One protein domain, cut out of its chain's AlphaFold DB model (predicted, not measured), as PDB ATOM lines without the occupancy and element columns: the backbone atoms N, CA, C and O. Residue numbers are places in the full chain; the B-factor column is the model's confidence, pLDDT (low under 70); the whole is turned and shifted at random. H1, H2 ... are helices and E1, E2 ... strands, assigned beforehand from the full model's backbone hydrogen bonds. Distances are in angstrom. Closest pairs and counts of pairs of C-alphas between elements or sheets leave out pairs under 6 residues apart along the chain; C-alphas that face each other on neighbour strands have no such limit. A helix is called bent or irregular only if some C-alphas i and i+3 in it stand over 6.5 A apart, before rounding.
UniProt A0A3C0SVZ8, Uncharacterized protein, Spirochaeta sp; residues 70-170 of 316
ATOM      1  N   ILE A  70       9.124  85.167 -24.966       91.69
ATOM      2  CA  ILE A  70       8.603  85.273 -23.608       91.69
ATOM      3  C   ILE A  70       7.080  85.202 -23.690       91.69
ATOM      4  O   ILE A  70       6.440  86.034 -24.326       91.69
ATOM      5  N   TYR A  71       6.498  84.213 -23.017       93.25
ATOM      6  CA  TYR A  71       5.050  84.036 -22.927       93.25
ATOM      7  C   TYR A  71       4.580  84.366 -21.512       93.25
ATOM      8  O   TYR A  71       4.924  83.667 -20.558       93.25
ATOM      9  N   ALA A  72       3.778  85.419 -21.375       94.19
ATOM     10  CA  ALA A  72       3.158  85.805 -20.119       94.19
ATOM     11  C   ALA A  72       1.822  85.068 -19.939       94.19
ATOM     12  O   ALA A  72       0.933  85.148 -20.785       94.19
ATOM     13  N   ALA A  73       1.676  84.353 -18.823       93.38
ATOM     14  CA  ALA A  73       0.436  83.694 -18.425       93.38
ATOM     15  C   ALA A  73      -0.112  84.339 -17.148       93.38
ATOM     16  O   ALA A  73       0.643  84.546 -16.200       93.38
ATOM     17  N   GLY A  74      -1.418  84.622 -17.109       92.44
ATOM     18  CA  GLY A  74      -2.054  85.264 -15.953       92.44
ATOM     19  C   GLY A  74      -1.697  86.744 -15.796       92.44
ATOM     20  O   GLY A  74      -1.898  87.312 -14.726       92.44
ATOM     21  N   LEU A  75      -1.156  87.368 -16.848       95.25
ATOM     22  CA  LEU A  75      -0.911  88.804 -16.908       95.25
ATOM     23  C   LEU A  75      -2.162  89.494 -17.462       95.25
ATOM     24  O   LEU A  75      -2.201  89.926 -18.613       95.25
ATOM     25  N   ASP A  76      -3.207  89.528 -16.637       96.19
ATOM     26  CA  ASP A  76      -4.510  90.052 -17.049       96.19
ATOM     27  C   ASP A  76      -4.562  91.583 -16.999       96.19
ATOM     28  O   ASP A  76      -5.225  92.187 -17.831       96.19
ATOM     29  N   LEU A  77      -3.884  92.206 -16.023       96.19
ATOM     30  CA  LEU A  77      -3.913  93.659 -15.758       96.19
ATOM     31  C   LEU A  77      -5.332  94.257 -15.707       96.19
ATOM     32  O   LEU A  77      -5.554  95.424 -16.020       96.19
ATOM     33  N   GLY A  78      -6.297  93.440 -15.302       96.12
ATOM     34  CA  GLY A  78      -7.704  93.776 -15.171       96.12
ATOM     35  C   GLY A  78      -8.435  92.647 -14.456       96.12
ATOM     36  O   GLY A  78      -7.815  91.760 -13.869       96.12
ATOM     37  N   PHE A  79      -9.760  92.656 -14.545       96.31
ATOM     38  CA  PHE A  79     -10.649  91.752 -13.824       96.31
ATOM     39  C   PHE A  79     -11.511  90.894 -14.768       96.31
ATOM     40  O   PHE A  79     -12.744  91.019 -14.748       96.31
ATOM     41  N   PRO A  80     -10.923  90.000 -15.593       95.19
ATOM     42  CA  PRO A  80     -11.692  89.052 -16.398       95.19
ATOM     43  C   PRO A  80     -12.693  88.270 -15.543       95.19
ATOM     44  O   PRO A  80     -12.357  87.726 -14.485       95.19
ATOM     45  N   GLY A  81     -13.960  88.253 -15.963       93.06
ATOM     46  CA  GLY A  81     -15.036  87.619 -15.199       93.06
ATOM     47  C   GLY A  81     -15.209  88.160 -13.770       93.06
ATOM     48  O   GLY A  81     -15.686  87.421 -12.909       93.06
ATOM     49  N   LYS A  82     -14.806  89.417 -13.510       92.38
ATOM     50  CA  LYS A  82     -14.849  90.089 -12.197       92.38
ATOM     51  C   LYS A  82     -14.033  89.366 -11.117       92.38
ATOM     52  O   LYS A  82     -14.439  89.290  -9.959       92.38
ATOM     53  N   ARG A  83     -12.886  88.797 -11.497       90.69
ATOM     54  CA  ARG A  83     -11.961  88.116 -10.580       90.69
ATOM     55  C   ARG A  83     -10.678  88.915 -10.445       90.69
ATOM     56  O   ARG A  83     -10.155  89.402 -11.435       90.69
ATOM     57  N   THR A  84     -10.161  89.006  -9.224       89.81
ATOM     58  CA  THR A  84      -8.903  89.713  -8.940       89.81
ATOM     59  C   THR A  84      -7.673  88.822  -9.093       89.81
ATOM     60  O   THR A  84      -6.591  89.323  -9.367       89.81
ATOM     61  N   HIS A  85      -7.819  87.505  -8.910       91.44
ATOM     62  CA  HIS A  85      -6.712  86.546  -8.917       91.44
ATOM     63  C   HIS A  85      -7.154  85.171  -9.433       91.44
ATOM     64  O   HIS A  85      -8.348  84.856  -9.500       91.44
ATOM     65  N   CYS A  86      -6.179  84.305  -9.724       88.62
ATOM     66  CA  CYS A  86      -6.443  82.898  -9.995       88.62
ATOM     67  C   CYS A  86      -7.033  82.183  -8.762       88.62
ATOM     68  O   CYS A  86      -6.828  82.578  -7.605       88.62
ATOM     69  N   ARG A  87      -7.778  81.103  -9.023       83.31
ATOM     70  CA  ARG A  87      -8.315  80.227  -7.972       83.31
ATOM     71  C   ARG A  87      -7.170  79.678  -7.118       83.31
ATOM     72  O   ARG A  87      -6.079  79.438  -7.627       83.31
ATOM     73  N   THR A  88      -7.429  79.490  -5.824       82.38
ATOM     74  CA  THR A  88      -6.456  78.982  -4.834       82.38
ATOM     75  C   THR A  88      -5.184  79.829  -4.673       82.38
ATOM     76  O   THR A  88      -4.181  79.351  -4.154       82.38
ATOM     77  N   SER A  89      -5.210  81.096  -5.094       87.00
ATOM     78  CA  SER A  89      -4.127  82.043  -4.814       87.00
ATOM     79  C   SER A  89      -4.052  82.393  -3.327       87.00
ATOM     80  O   SER A  89      -5.042  82.323  -2.594       87.00
ATOM     81  N   LEU A  90      -2.881  82.865  -2.892       85.50
ATOM     82  CA  LEU A  90      -2.691  83.382  -1.538       85.50
ATOM     83  C   LEU A  90      -3.662  84.538  -1.228       85.50
ATOM     84  O   LEU A  90      -4.190  84.612  -0.124       85.50
ATOM     85  N   SER A  91      -3.985  85.380  -2.219       84.81
ATOM     86  CA  SER A  91      -5.016  86.413  -2.063       84.81
ATOM     87  C   SER A  91      -6.385  85.819  -1.734       84.81
ATOM     88  O   SER A  91      -7.083  86.368  -0.891       84.81
ATOM     89  N   SER A  92      -6.770  84.699  -2.353       84.12
ATOM     90  CA  SER A  92      -8.033  84.022  -2.034       84.12
ATOM     91  C   SER A  92      -8.059  83.531  -0.584       84.12
ATOM     92  O   SER A  92      -9.090  83.645   0.076       84.12
ATOM     93  N   MET A  93      -6.932  83.015  -0.082       87.19
ATOM     94  CA  MET A  93      -6.790  82.587   1.315       87.19
ATOM     95  C   MET A  93      -6.895  83.783   2.267       87.19
ATOM     96  O   MET A  93      -7.646  83.744   3.238       87.19
ATOM     97  N   TYR A  94      -6.200  84.884   1.964       88.25
ATOM     98  CA  TYR A  94      -6.285  86.107   2.763       88.25
ATOM     99  C   TYR A  94      -7.687  86.713   2.769       88.25
ATOM    100  O   TYR A  94      -8.140  87.164   3.819       88.25
ATOM    101  N   THR A  95      -8.399  86.693   1.639       88.69
ATOM    102  CA  THR A  95      -9.795  87.136   1.588       88.69
ATOM    103  C   THR A  95     -10.643  86.341   2.573       88.69
ATOM    104  O   THR A  95     -11.354  86.949   3.366       88.69
ATOM    105  N   GLN A  96     -10.518  85.008   2.598       87.12
ATOM    106  CA  GLN A  96     -11.253  84.160   3.543       87.12
ATOM    107  C   GLN A  96     -10.924  84.498   5.003       87.12
ATOM    108  O   GLN A  96     -11.841  84.667   5.803       87.12
ATOM    109  N   LEU A  97      -9.644  84.690   5.335       91.00
ATOM    110  CA  LEU A  97      -9.212  85.058   6.692       91.00
ATOM    111  C   LEU A  97      -9.740  86.424   7.158       91.00
ATOM    112  O   LEU A  97      -9.860  86.660   8.356       91.00
ATOM    113  N   ARG A  98     -10.053  87.331   6.228       88.94
ATOM    114  CA  ARG A  98     -10.626  88.649   6.539       88.94
ATOM    115  C   ARG A  98     -12.145  88.636   6.681       88.94
ATOM    116  O   ARG A  98     -12.709  89.611   7.177       88.94
ATOM    117  N   THR A  99     -12.808  87.581   6.221       92.12
ATOM    118  CA  THR A  99     -14.269  87.506   6.249       92.12
ATOM    119  C   THR A  99     -14.805  87.166   7.630       92.12
ATOM    120  O   THR A  99     -14.154  86.505   8.434       92.12
ATOM    121  N   ASN A 100     -16.008  87.648   7.920       94.25
ATOM    122  CA  ASN A 100     -16.732  87.358   9.152       94.25
ATOM    123  C   ASN A 100     -18.237  87.571   8.922       94.25
ATOM    124  O   ASN A 100     -18.664  87.903   7.818       94.25
ATOM    125  N   ARG A 101     -19.060  87.433   9.969       93.62
ATOM    126  CA  ARG A 101     -20.525  87.603   9.883       93.62
ATOM    127  C   ARG A 101     -20.972  88.943   9.267       93.62
ATOM    128  O   ARG A 101     -22.071  89.007   8.729       93.62
ATOM    129  N   ARG A 102     -20.160  90.001   9.361       94.19
ATOM    130  CA  ARG A 102     -20.448  91.350   8.835       94.19
ATOM    131  C   ARG A 102     -19.723  91.676   7.525       94.19
ATOM    132  O   ARG A 102     -20.005  92.712   6.936       94.19
ATOM    133  N   LEU A 103     -18.796  90.831   7.075       94.75
ATOM    134  CA  LEU A 103     -17.985  91.072   5.884       94.75
ATOM    135  C   LEU A 103     -17.873  89.784   5.067       94.75
ATOM    136  O   LEU A 103     -17.098  88.890   5.409       94.75
ATOM    137  N   SER A 104     -18.662  89.694   3.995       93.56
ATOM    138  CA  SER A 104     -18.666  88.542   3.091       93.56
ATOM    139  C   SER A 104     -17.482  88.568   2.121       93.56
ATOM    140  O   SER A 104     -16.865  89.607   1.880       93.56
ATOM    141  N   VAL A 105     -17.187  87.412   1.518       90.75
ATOM    142  CA  VAL A 105     -16.149  87.286   0.478       90.75
ATOM    143  C   VAL A 105     -16.468  88.195  -0.708       90.75
ATOM    144  O   VAL A 105     -15.577  88.871  -1.223       90.75
ATOM    145  N   ASP A 106     -17.740  88.261  -1.099       90.00
ATOM    146  CA  ASP A 106     -18.194  89.103  -2.204       90.00
ATOM    147  C   ASP A 106     -18.007  90.587  -1.900       90.00
ATOM    148  O   ASP A 106     -17.547  91.317  -2.770       90.00
ATOM    149  N   ALA A 107     -18.266  91.030  -0.665       92.56
ATOM    150  CA  ALA A 107     -18.030  92.414  -0.266       92.56
ATOM    151  C   ALA A 107     -16.539  92.786  -0.341       92.56
ATOM    152  O   ALA A 107     -16.194  93.852  -0.849       92.56
ATOM    153  N   VAL A 108     -15.642  91.894   0.104       91.94
ATOM    154  CA  VAL A 108     -14.185  92.108  -0.003       91.94
ATOM    155  C   VAL A 108     -13.741  92.167  -1.465       91.94
ATOM    156  O   VAL A 108     -12.981  93.060  -1.837       91.94
ATOM    157  N   ASN A 109     -14.211  91.238  -2.301       90.50
ATOM    158  CA  ASN A 109     -13.853  91.198  -3.718       90.50
ATOM    159  C   ASN A 109     -14.412  92.401  -4.483       90.50
ATOM    160  O   ASN A 109     -13.695  92.987  -5.288       90.50
ATOM    161  N   PHE A 110     -15.659  92.786  -4.206       92.38
ATOM    162  CA  PHE A 110     -16.297  93.961  -4.789       92.38
ATOM    163  C   PHE A 110     -15.490  95.218  -4.473       92.38
ATOM    164  O   PHE A 110     -15.032  95.880  -5.397       92.38
ATOM    165  N   ALA A 111     -15.190  95.466  -3.193       92.25
ATOM    166  CA  ALA A 111     -14.336  96.576  -2.776       92.25
ATOM    167  C   ALA A 111     -12.945  96.525  -3.435       92.25
ATOM    168  O   ALA A 111     -12.410  97.546  -3.863       92.25
ATOM    169  N   GLY A 112     -12.362  95.329  -3.565       90.00
ATOM    170  CA  GLY A 112     -11.085  95.128  -4.246       90.00
ATOM    171  C   GLY A 112     -11.088  95.563  -5.715       90.00
ATOM    172  O   GLY A 112     -10.041  95.978  -6.204       90.00
ATOM    173  N   ILE A 113     -12.240  95.506  -6.385       93.06
ATOM    174  CA  ILE A 113     -12.430  95.914  -7.785       93.06
ATOM    175  C   ILE A 113     -12.851  97.388  -7.886       93.06
ATOM    176  O   ILE A 113     -12.443  98.071  -8.818       93.06
ATOM    177  N   THR A 114     -13.658  97.896  -6.949       93.00
ATOM    178  CA  THR A 114     -14.278  99.226  -7.071       93.00
ATOM    179  C   THR A 114     -13.497 100.370  -6.438       93.00
ATOM    180  O   THR A 114     -13.732 101.516  -6.797       93.00
ATOM    181  N   ASN A 115     -12.567 100.103  -5.519       92.25
ATOM    182  CA  ASN A 115     -11.905 101.150  -4.720       92.25
ATOM    183  C   ASN A 115     -10.751 101.884  -5.432       92.25
ATOM    184  O   ASN A 115      -9.902 102.473  -4.765       92.25
ATOM    185  N   ALA A 116     -10.659 101.803  -6.756       92.19
ATOM    186  CA  ALA A 116      -9.561 102.394  -7.521       92.19
ATOM    187  C   ALA A 116     -10.016 102.965  -8.869       92.19
ATOM    188  O   ALA A 116      -9.279 102.888  -9.852       92.19
ATOM    189  N   ASP A 117     -11.235 103.508  -8.895       95.19
ATOM    190  CA  ASP A 117     -11.868 104.118 -10.067       95.19
ATOM    191  C   ASP A 117     -11.854 103.178 -11.283       95.19
ATOM    192  O   ASP A 117     -11.095 103.377 -12.235       95.19
ATOM    193  N   PRO A 118     -12.644 102.091 -11.246       96.25
ATOM    194  CA  PRO A 118     -12.610 101.088 -12.293       96.25
ATOM    195  C   PRO A 118     -13.197 101.617 -13.606       96.25
ATOM    196  O   PRO A 118     -14.213 102.313 -13.624       96.25
ATOM    197  N   PHE A 119     -12.603 101.210 -14.723       97.50
ATOM    198  CA  PHE A 119     -13.046 101.569 -16.069       97.50
ATOM    199  C   PHE A 119     -12.847 100.406 -17.046       97.50
ATOM    200  O   PHE A 119     -12.120  99.450 -16.777       97.50
ATOM    201  N   LEU A 120     -13.533 100.455 -18.187       98.00
ATOM    202  CA  LEU A 120     -13.412  99.444 -19.239       98.00
ATOM    203  C   LEU A 120     -12.319  99.831 -20.237       98.00
ATOM    204  O   LEU A 120     -12.242 100.981 -20.662       98.00
ATOM    205  N   THR A 121     -11.514  98.858 -20.657       97.44
ATOM    206  CA  THR A 121     -10.523  99.037 -21.724       97.44
ATOM    207  C   THR A 121     -10.424  97.792 -22.608       97.44
ATOM    208  O   THR A 121     -10.925  96.725 -22.241       97.44
ATOM    209  N   GLU A 122      -9.811  97.937 -23.783       98.06
ATOM    210  CA  GLU A 122      -9.716  96.873 -24.783       98.06
ATOM    211  C   GLU A 122      -8.905  95.684 -24.240       98.06
ATOM    212  O   GLU A 122      -7.840  95.837 -23.633       98.06
ATOM    213  N   ASN A 123      -9.411  94.476 -24.470       97.69
ATOM    214  CA  ASN A 123      -8.741  93.229 -24.131       97.69
ATOM    215  C   ASN A 123      -8.136  92.549 -25.364       97.69
ATOM    216  O   ASN A 123      -8.401  92.911 -26.509       97.69
ATOM    217  N   ASN A 124      -7.334  91.516 -25.130       96.50
ATOM    218  CA  ASN A 124      -6.638  90.758 -26.172       96.50
ATOM    219  C   ASN A 124      -7.552  90.090 -27.222       96.50
ATOM    220  O   ASN A 124      -7.063  89.656 -28.262       96.50
ATOM    221  N   SER A 125      -8.862  89.993 -26.974       94.94
ATOM    222  CA  SER A 125      -9.849  89.467 -27.929       94.94
ATOM    223  C   SER A 125     -10.571  90.552 -28.734       94.94
ATOM    224  O   SER A 125     -11.494  90.218 -29.476       94.94
ATOM    225  N   GLY A 126     -10.219  91.831 -28.557       94.69
ATOM    226  CA  GLY A 126     -10.944  92.974 -29.125       94.69
ATOM    227  C   GLY A 126     -12.246  93.319 -28.389       94.69
ATOM    228  O   GLY A 126     -13.016  94.154 -28.854       94.69
ATOM    229  N   GLY A 127     -12.521  92.667 -27.255       96.50
ATOM    230  CA  GLY A 127     -13.623  93.016 -26.361       96.50
ATOM    231  C   GLY A 127     -13.196  94.037 -25.305       96.50
ATOM    232  O   GLY A 127     -12.087  94.560 -25.345       96.50
ATOM    233  N   MET A 128     -14.059  94.273 -24.316       97.69
ATOM    234  CA  MET A 128     -13.766  95.169 -23.192       97.69
ATOM    235  C   MET A 128     -13.632  94.380 -21.890       97.69
ATOM    236  O   MET A 128     -14.481  93.545 -21.575       97.69
ATOM    237  N   THR A 129     -12.592  94.674 -21.112       98.06
ATOM    238  CA  THR A 129     -12.369  94.116 -19.773       98.06
ATOM    239  C   THR A 129     -12.256  95.249 -18.758       98.06
ATOM    240  O   THR A 129     -11.672  96.297 -19.035       98.06
ATOM    241  N   LEU A 130     -12.837  95.043 -17.575       97.75
ATOM    242  CA  LEU A 130     -12.742  95.990 -16.467       97.75
ATOM    243  C   LEU A 130     -11.310  96.015 -15.929       97.75
ATOM    244  O   LEU A 130     -10.747  94.964 -15.643       97.75
ATOM    245  N   THR A 131     -10.744  97.194 -15.756       97.56
ATOM    246  CA  THR A 131      -9.471  97.435 -15.075       97.56
ATOM    247  C   THR A 131      -9.626  98.648 -14.160       97.56
ATOM    248  O   THR A 131     -10.742  99.122 -13.954       97.56
ATOM    249  N   ASP A 132      -8.539  99.118 -13.568       96.75
ATOM    250  CA  ASP A 132      -8.528 100.271 -12.679       96.75
ATOM    251  C   ASP A 132      -7.223 101.074 -12.808       96.75
ATOM    252  O   ASP A 132      -6.277 100.674 -13.501       96.75
ATOM    253  N   ASN A 133      -7.153 102.208 -12.110       94.56
ATOM    254  CA  ASN A 133      -5.983 103.088 -12.141       94.56
ATOM    255  C   ASN A 133      -4.713 102.446 -11.552       94.56
ATOM    256  O   ASN A 133      -3.607 102.884 -11.859       94.56
ATOM    257  N   ARG A 134      -4.829 101.393 -10.732       94.56
ATOM    258  CA  ARG A 134      -3.675 100.697 -10.135       94.56
ATOM    259  C   ARG A 134      -3.088  99.651 -11.066       94.56
ATOM    260  O   ARG A 134      -1.908  99.350 -10.957       94.56
ATOM    261  N   LEU A 135      -3.899  99.039 -11.921       95.50
ATOM    262  CA  LEU A 135      -3.451  98.006 -12.850       95.50
ATOM    263  C   LEU A 135      -2.970  98.607 -14.172       95.50
ATOM    264  O   LEU A 135      -2.033  98.077 -14.775       95.50
ATOM    265  N   ILE A 136      -3.541  99.744 -14.590       95.62
ATOM    266  CA  ILE A 136      -3.172 100.395 -15.852       95.62
ATOM    267  C   ILE A 136      -1.724 100.907 -15.867       95.62
ATOM    268  O   ILE A 136      -1.078 100.872 -16.912       95.62
ATOM    269  N   ILE A 137      -1.157 101.279 -14.712       95.06
ATOM    270  CA  ILE A 137       0.257 101.685 -14.623       95.06
ATOM    271  C   ILE A 137       1.197 100.570 -15.097       95.06
ATOM    272  O   ILE A 137       2.223 100.849 -15.715       95.06
ATOM    273  N   TYR A 138       0.838  99.301 -14.873       95.56
ATOM    274  CA  TYR A 138       1.652  98.175 -15.322       95.56
ATOM    275  C   TYR A 138       1.547  97.982 -16.833       95.56
ATOM    276  O   TYR A 138       2.549  97.629 -17.449       95.56
ATOM    277  N   LYS A 139       0.387  98.268 -17.448       95.12
ATOM    278  CA  LYS A 139       0.248  98.286 -18.917       95.12
ATOM    279  C   LYS A 139       1.241  99.286 -19.504       95.12
ATOM    280  O   LYS A 139       2.054  98.906 -20.342       95.12
ATOM    281  N   TRP A 140       1.237 100.522 -19.006       94.00
ATOM    282  CA  TRP A 140       2.158 101.562 -19.473       94.00
ATOM    283  C   TRP A 140       3.619 101.214 -19.219       94.00
ATOM    284  O   TRP A 140       4.469 101.488 -20.066       94.00
ATOM    285  N   TRP A 141       3.916 100.575 -18.085       93.56
ATOM    286  CA  TRP A 141       5.257 100.080 -17.808       93.56
ATOM    287  C   TRP A 141       5.703  99.077 -18.878       93.56
ATOM    288  O   TRP A 141       6.750  99.283 -19.489       93.56
ATOM    289  N   PHE A 142       4.901  98.044 -19.169       93.00
ATOM    290  CA  PHE A 142       5.235  97.065 -20.208       93.00
ATOM    291  C   PHE A 142       5.400  97.731 -21.574       93.00
ATOM    292  O   PHE A 142       6.407  97.506 -22.233       93.00
ATOM    293  N   GLU A 143       4.480  98.607 -21.974       93.50
ATOM    294  CA  GLU A 143       4.551  99.323 -23.256       93.50
ATOM    295  C   GLU A 143       5.804 100.196 -23.366       93.50
ATOM    296  O   GLU A 143       6.460 100.227 -24.408       93.50
ATOM    297  N   GLY A 144       6.179 100.880 -22.282       91.56
ATOM    298  CA  GLY A 144       7.408 101.665 -22.211       91.56
ATOM    299  C   GLY A 144       8.659 100.799 -22.360       91.56
ATOM    300  O   GLY A 144       9.574 101.152 -23.105       91.56
ATOM    301  N   GLN A 145       8.684  99.640 -21.703       88.06
ATOM    302  CA  GLN A 145       9.815  98.722 -21.780       88.06
ATOM    303  C   GLN A 145       9.924  98.019 -23.144       88.06
ATOM    304  O   GLN A 145      11.026  97.873 -23.675       88.06
ATOM    305  N   ILE A 146       8.797  97.633 -23.751       88.38
ATOM    306  CA  ILE A 146       8.752  96.953 -25.057       88.38
ATOM    307  C   ILE A 146       9.275  97.854 -26.175       88.38
ATOM    308  O   ILE A 146       9.948  97.363 -27.078       88.38
ATOM    309  N   LYS A 147       9.049  99.173 -26.105       85.88
ATOM    310  CA  LYS A 147       9.616 100.131 -27.075       85.88
ATOM    311  C   LYS A 147      11.140 100.045 -27.183       85.88
ATOM    312  O   LYS A 147      11.683 100.320 -28.247       85.88
ATOM    313  N   SER A 148      11.810  99.659 -26.097       78.38
ATOM    314  CA  SER A 148      13.270  99.522 -26.028       78.38
ATOM    315  C   SER A 148      13.752  98.084 -26.276       78.38
ATOM    316  O   SER A 148      14.957  97.836 -26.284       78.38
ATOM    317  N   ALA A 149      12.837  97.125 -26.450       74.00
ATOM    318  CA  ALA A 149      13.138  95.712 -26.660       74.00
ATOM    319  C   ALA A 149      12.993  95.315 -28.145       74.00
ATOM    320  O   ALA A 149      12.256  95.965 -28.893       74.00
ATOM    321  N   PRO A 150      13.659  94.235 -28.599       70.62
ATOM    322  CA  PRO A 150      13.425  93.681 -29.928       70.62
ATOM    323  C   PRO A 150      11.940  93.366 -30.143       70.62
ATOM    324  O   PRO A 150      11.294  92.741 -29.302       70.62
ATOM    325  N   LYS A 151      11.383  93.803 -31.276       71.19
ATOM    326  CA  LYS A 151       9.981  93.527 -31.610       71.19
ATOM    327  C   LYS A 151       9.764  92.028 -31.831       71.19
ATOM    328  O   LYS A 151      10.606  91.358 -32.421       71.19
ATOM    329  N   GLY A 152       8.598  91.531 -31.416       70.00
ATOM    330  CA  GLY A 152       8.136  90.180 -31.750       70.00
ATOM    331  C   GLY A 152       8.647  89.057 -30.846       70.00
ATOM    332  O   GLY A 152       8.545  87.905 -31.239       70.00
ATOM    333  N   CYS A 153       9.168  89.357 -29.653       81.50
ATOM    334  CA  CYS A 153       9.657  88.348 -28.705       81.50
ATOM    335  C   CYS A 153       8.762  88.164 -27.466       81.50
ATOM    336  O   CYS A 153       9.128  87.429 -26.553       81.50
ATOM    337  N   LEU A 154       7.627  88.861 -27.376       89.50
ATOM    338  CA  LEU A 154       6.815  88.923 -26.161       89.50
ATOM    339  C   LEU A 154       5.337  88.724 -26.475       89.50
ATOM    340  O   LEU A 154       4.768  89.430 -27.305       89.50
ATOM    341  N   TYR A 155       4.720  87.782 -25.771       92.94
ATOM    342  CA  TYR A 155       3.365  87.338 -26.052       92.94
ATOM    343  C   TYR A 155       2.536  87.197 -24.781       92.94
ATOM    344  O   TYR A 155       3.031  86.715 -23.759       92.94
ATOM    345  N   ASN A 156       1.257  87.555 -24.857       94.69
ATOM    346  CA  ASN A 156       0.294  87.353 -23.779       94.69
ATOM    347  C   ASN A 156      -0.586  86.127 -24.070       94.69
ATOM    348  O   ASN A 156      -1.119  85.976 -25.168       94.69
ATOM    349  N   LEU A 157      -0.761  85.246 -23.087       95.75
ATOM    350  CA  LEU A 157      -1.664  84.091 -23.170       95.75
ATOM    351  C   LEU A 157      -3.063  84.388 -22.598       95.75
ATOM    352  O   LEU A 157      -3.983  83.580 -22.755       95.75
ATOM    353  N   SER A 158      -3.242  85.521 -21.917       94.81
ATOM    354  CA  SER A 158      -4.499  85.926 -21.287       94.81
ATOM    355  C   SER A 158      -5.472  86.513 -22.308       94.81
ATOM    356  O   SER A 158      -5.466  87.710 -22.580       94.81
ATOM    357  N   LYS A 159      -6.357  85.667 -22.847       95.06
ATOM    358  CA  LYS A 159      -7.360  86.030 -23.868       95.06
ATOM    359  C   LYS A 159      -8.237  87.238 -23.491       95.06
ATOM    360  O   LYS A 159      -8.537  88.069 -24.343       95.06
ATOM    361  N   GLU A 160      -8.669  87.308 -22.235       96.56
ATOM    362  CA  GLU A 160      -9.526  88.383 -21.707       96.56
ATOM    363  C   GLU A 160      -8.735  89.418 -20.890       96.56
ATOM    364  O   GLU A 160      -9.325  90.345 -20.339       96.56
ATOM    365  N   GLY A 161      -7.408  89.275 -20.814       97.00
ATOM    366  CA  GLY A 161      -6.527  90.274 -20.216       97.00
ATOM    367  C   GLY A 161      -6.467  91.545 -21.059       97.00
ATOM    368  O   GLY A 161      -6.721  91.508 -22.267       97.00
ATOM    369  N   ILE A 162      -6.133  92.660 -20.416       97.94
ATOM    370  CA  ILE A 162      -5.971  93.958 -21.065       97.94
ATOM    371  C   ILE A 162      -4.930  93.850 -22.175       97.94
ATOM    372  O   ILE A 162      -3.875  93.232 -22.007       97.94
ATOM    373  N   LYS A 163      -5.254  94.446 -23.322       97.31
ATOM    374  CA  LYS A 163      -4.364  94.524 -24.473       97.31
ATOM    375  C   LYS A 163      -3.183  95.431 -24.139       97.31
ATOM    376  O   LYS A 163      -3.371  96.534 -23.628       97.31
ATOM    377  N   ILE A 164      -1.973  94.952 -24.411       95.81
ATOM    378  CA  ILE A 164      -0.719  95.670 -24.158       95.81
ATOM    379  C   ILE A 164      -0.030  95.865 -25.505       95.81
ATOM    380  O   ILE A 164       0.276  94.887 -26.195       95.81
ATOM    381  N   ASP A 165       0.231  97.111 -25.883       93.38
ATOM    382  CA  ASP A 165       0.836  97.414 -27.175       93.38
ATOM    383  C   ASP A 165       2.252  96.826 -27.274       93.38
ATOM    384  O   ASP A 165       3.120  97.040 -26.425       93.38
ATOM    385  N   GLY A 166       2.487  96.050 -28.336       91.31
ATOM    386  CA  GLY A 166       3.742  95.331 -28.562       91.31
ATOM    387  C   GLY A 166       3.866  93.980 -27.841       91.31
ATOM    388  O   GLY A 166       4.884  93.311 -28.013       91.31
ATOM    389  N   MET A 167       2.846  93.546 -27.090       93.44
ATOM    390  CA  MET A 167       2.740  92.191 -26.537       93.44
ATOM    391  C   MET A 167       1.514  91.489 -27.134       93.44
ATOM    392  O   MET A 167       0.407  91.557 -26.605       93.44
ATOM    393  N   GLU A 168       1.716  90.805 -28.259       92.00
ATOM    394  CA  GLU A 168       0.622  90.174 -29.000       92.00
ATOM    395  C   GLU A 168      -0.001  89.006 -28.233       92.00
ATOM    396  O   GLU A 168       0.687  88.209 -27.588       92.00
ATOM    397  N   PHE A 169      -1.315  88.843 -28.366       94.38
ATOM    398  CA  PHE A 169      -1.985  87.649 -27.878       94.38
ATOM    399  C   PHE A 169      -1.606  86.421 -28.712       94.38
ATOM    400  O   PHE A 169      -1.725  86.422 -29.936       94.38
ATOM    401  N   ARG A 170      -1.208  85.338 -28.036       92.69
ATOM    402  CA  ARG A 170      -0.953  84.026 -28.648       92.69
ATOM    403  C   ARG A 170      -1.752  82.962 -27.914       92.69
ATOM    404  O   ARG A 170      -1.729  82.865 -26.689       92.69
TER     405      ARG A 170
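What this domain is: This is residues 70 to 170 of the 316 residues of an uncharacterized protein of Spirochaeta sp (UniProt A0A3C0SVZ8). This is an elongated model with a larger body at one end, holding the hairpin E2-E3, the long helix H3 and a small parallel pair E1 and E4, while H1 and H2 meet near their ends as a V that makes the other end. The unnamed residues 157 to 170 run on from E4 and fold back to it. The printed part has 101 residues, with three named helices and four named strands in the order E1 H1 H2 E2 E3 H3 E4; there are two sheets of two strands, E1 and E4 parallel, E2 and E3 antiparallel. The class is mixed, helices and strands, though under half of the residues, 47 of 101, are in named elements. The whole is only just compact, close to loose, with a radius of gyration of the C-alphas of 15.1 A and spans of 52 by 25 by 22 A.

How they stand to each other: E2, residues 119 to 122, and E3, residues 128 to 131, form a hairpin with 134 degrees between their directions; N 121 and O 129 are 3.0 A apart and N 131 and O 119 2.8 A, within hydrogen-bond range. H3, residues 133 to 146, follows E3 by a tight link of 1 residue. H3 and E2 are only just apart, their closest C-alphas at 8.2 A. E1, residues 70 to 72, and E4, residues 154 to 156, are parallel at 21 degrees, with N 72 and O 155 within hydrogen-bond range at 2.8 A. Residues 155 to 156 of E4 also pair with residues 168 to 169, parallel. H1, residues 90 to 98, and H2, residues 105 to 114, touch at a steep tilt of 64 degrees, opposite ways; the closest C-alphas, those of Thr 95 and Val 105, are 6.5 A apart. H2 and E3 are only just apart, their closest C-alphas at 8.0 A, and H3 touches no helix. Every O i to N i+4 pair is within hydrogen-bond range in H1 and H2, and 7 of 10 are in H3.

Where its parts are: E1 begins at C-alpha 70, (8.603, 85.273, -23.608). H3 is 20.5 A long, H2 14.2 A, H1 12.5 A, E2 10.4 A, E3 9.5 A, E4 7.1 A and E1 6.5 A. H3 is neither bent nor irregular, but only just: C-alphas 134 and 137 are 6.0 A apart. H2 begins at C-alpha 105, (-16.149, 87.286, 0.478), and E4 ends at C-alpha 156, (0.294, 87.353, -23.779).

The domain as a whole: The two C-alphas farthest apart, those of Arg 101 and Pro 150, are 52.7 A from each other. The printed part has no cut. The link from E1 to H1, 17 residues, is long. The mean pLDDT of the printed part is 91.9, and no printed residue is under 70.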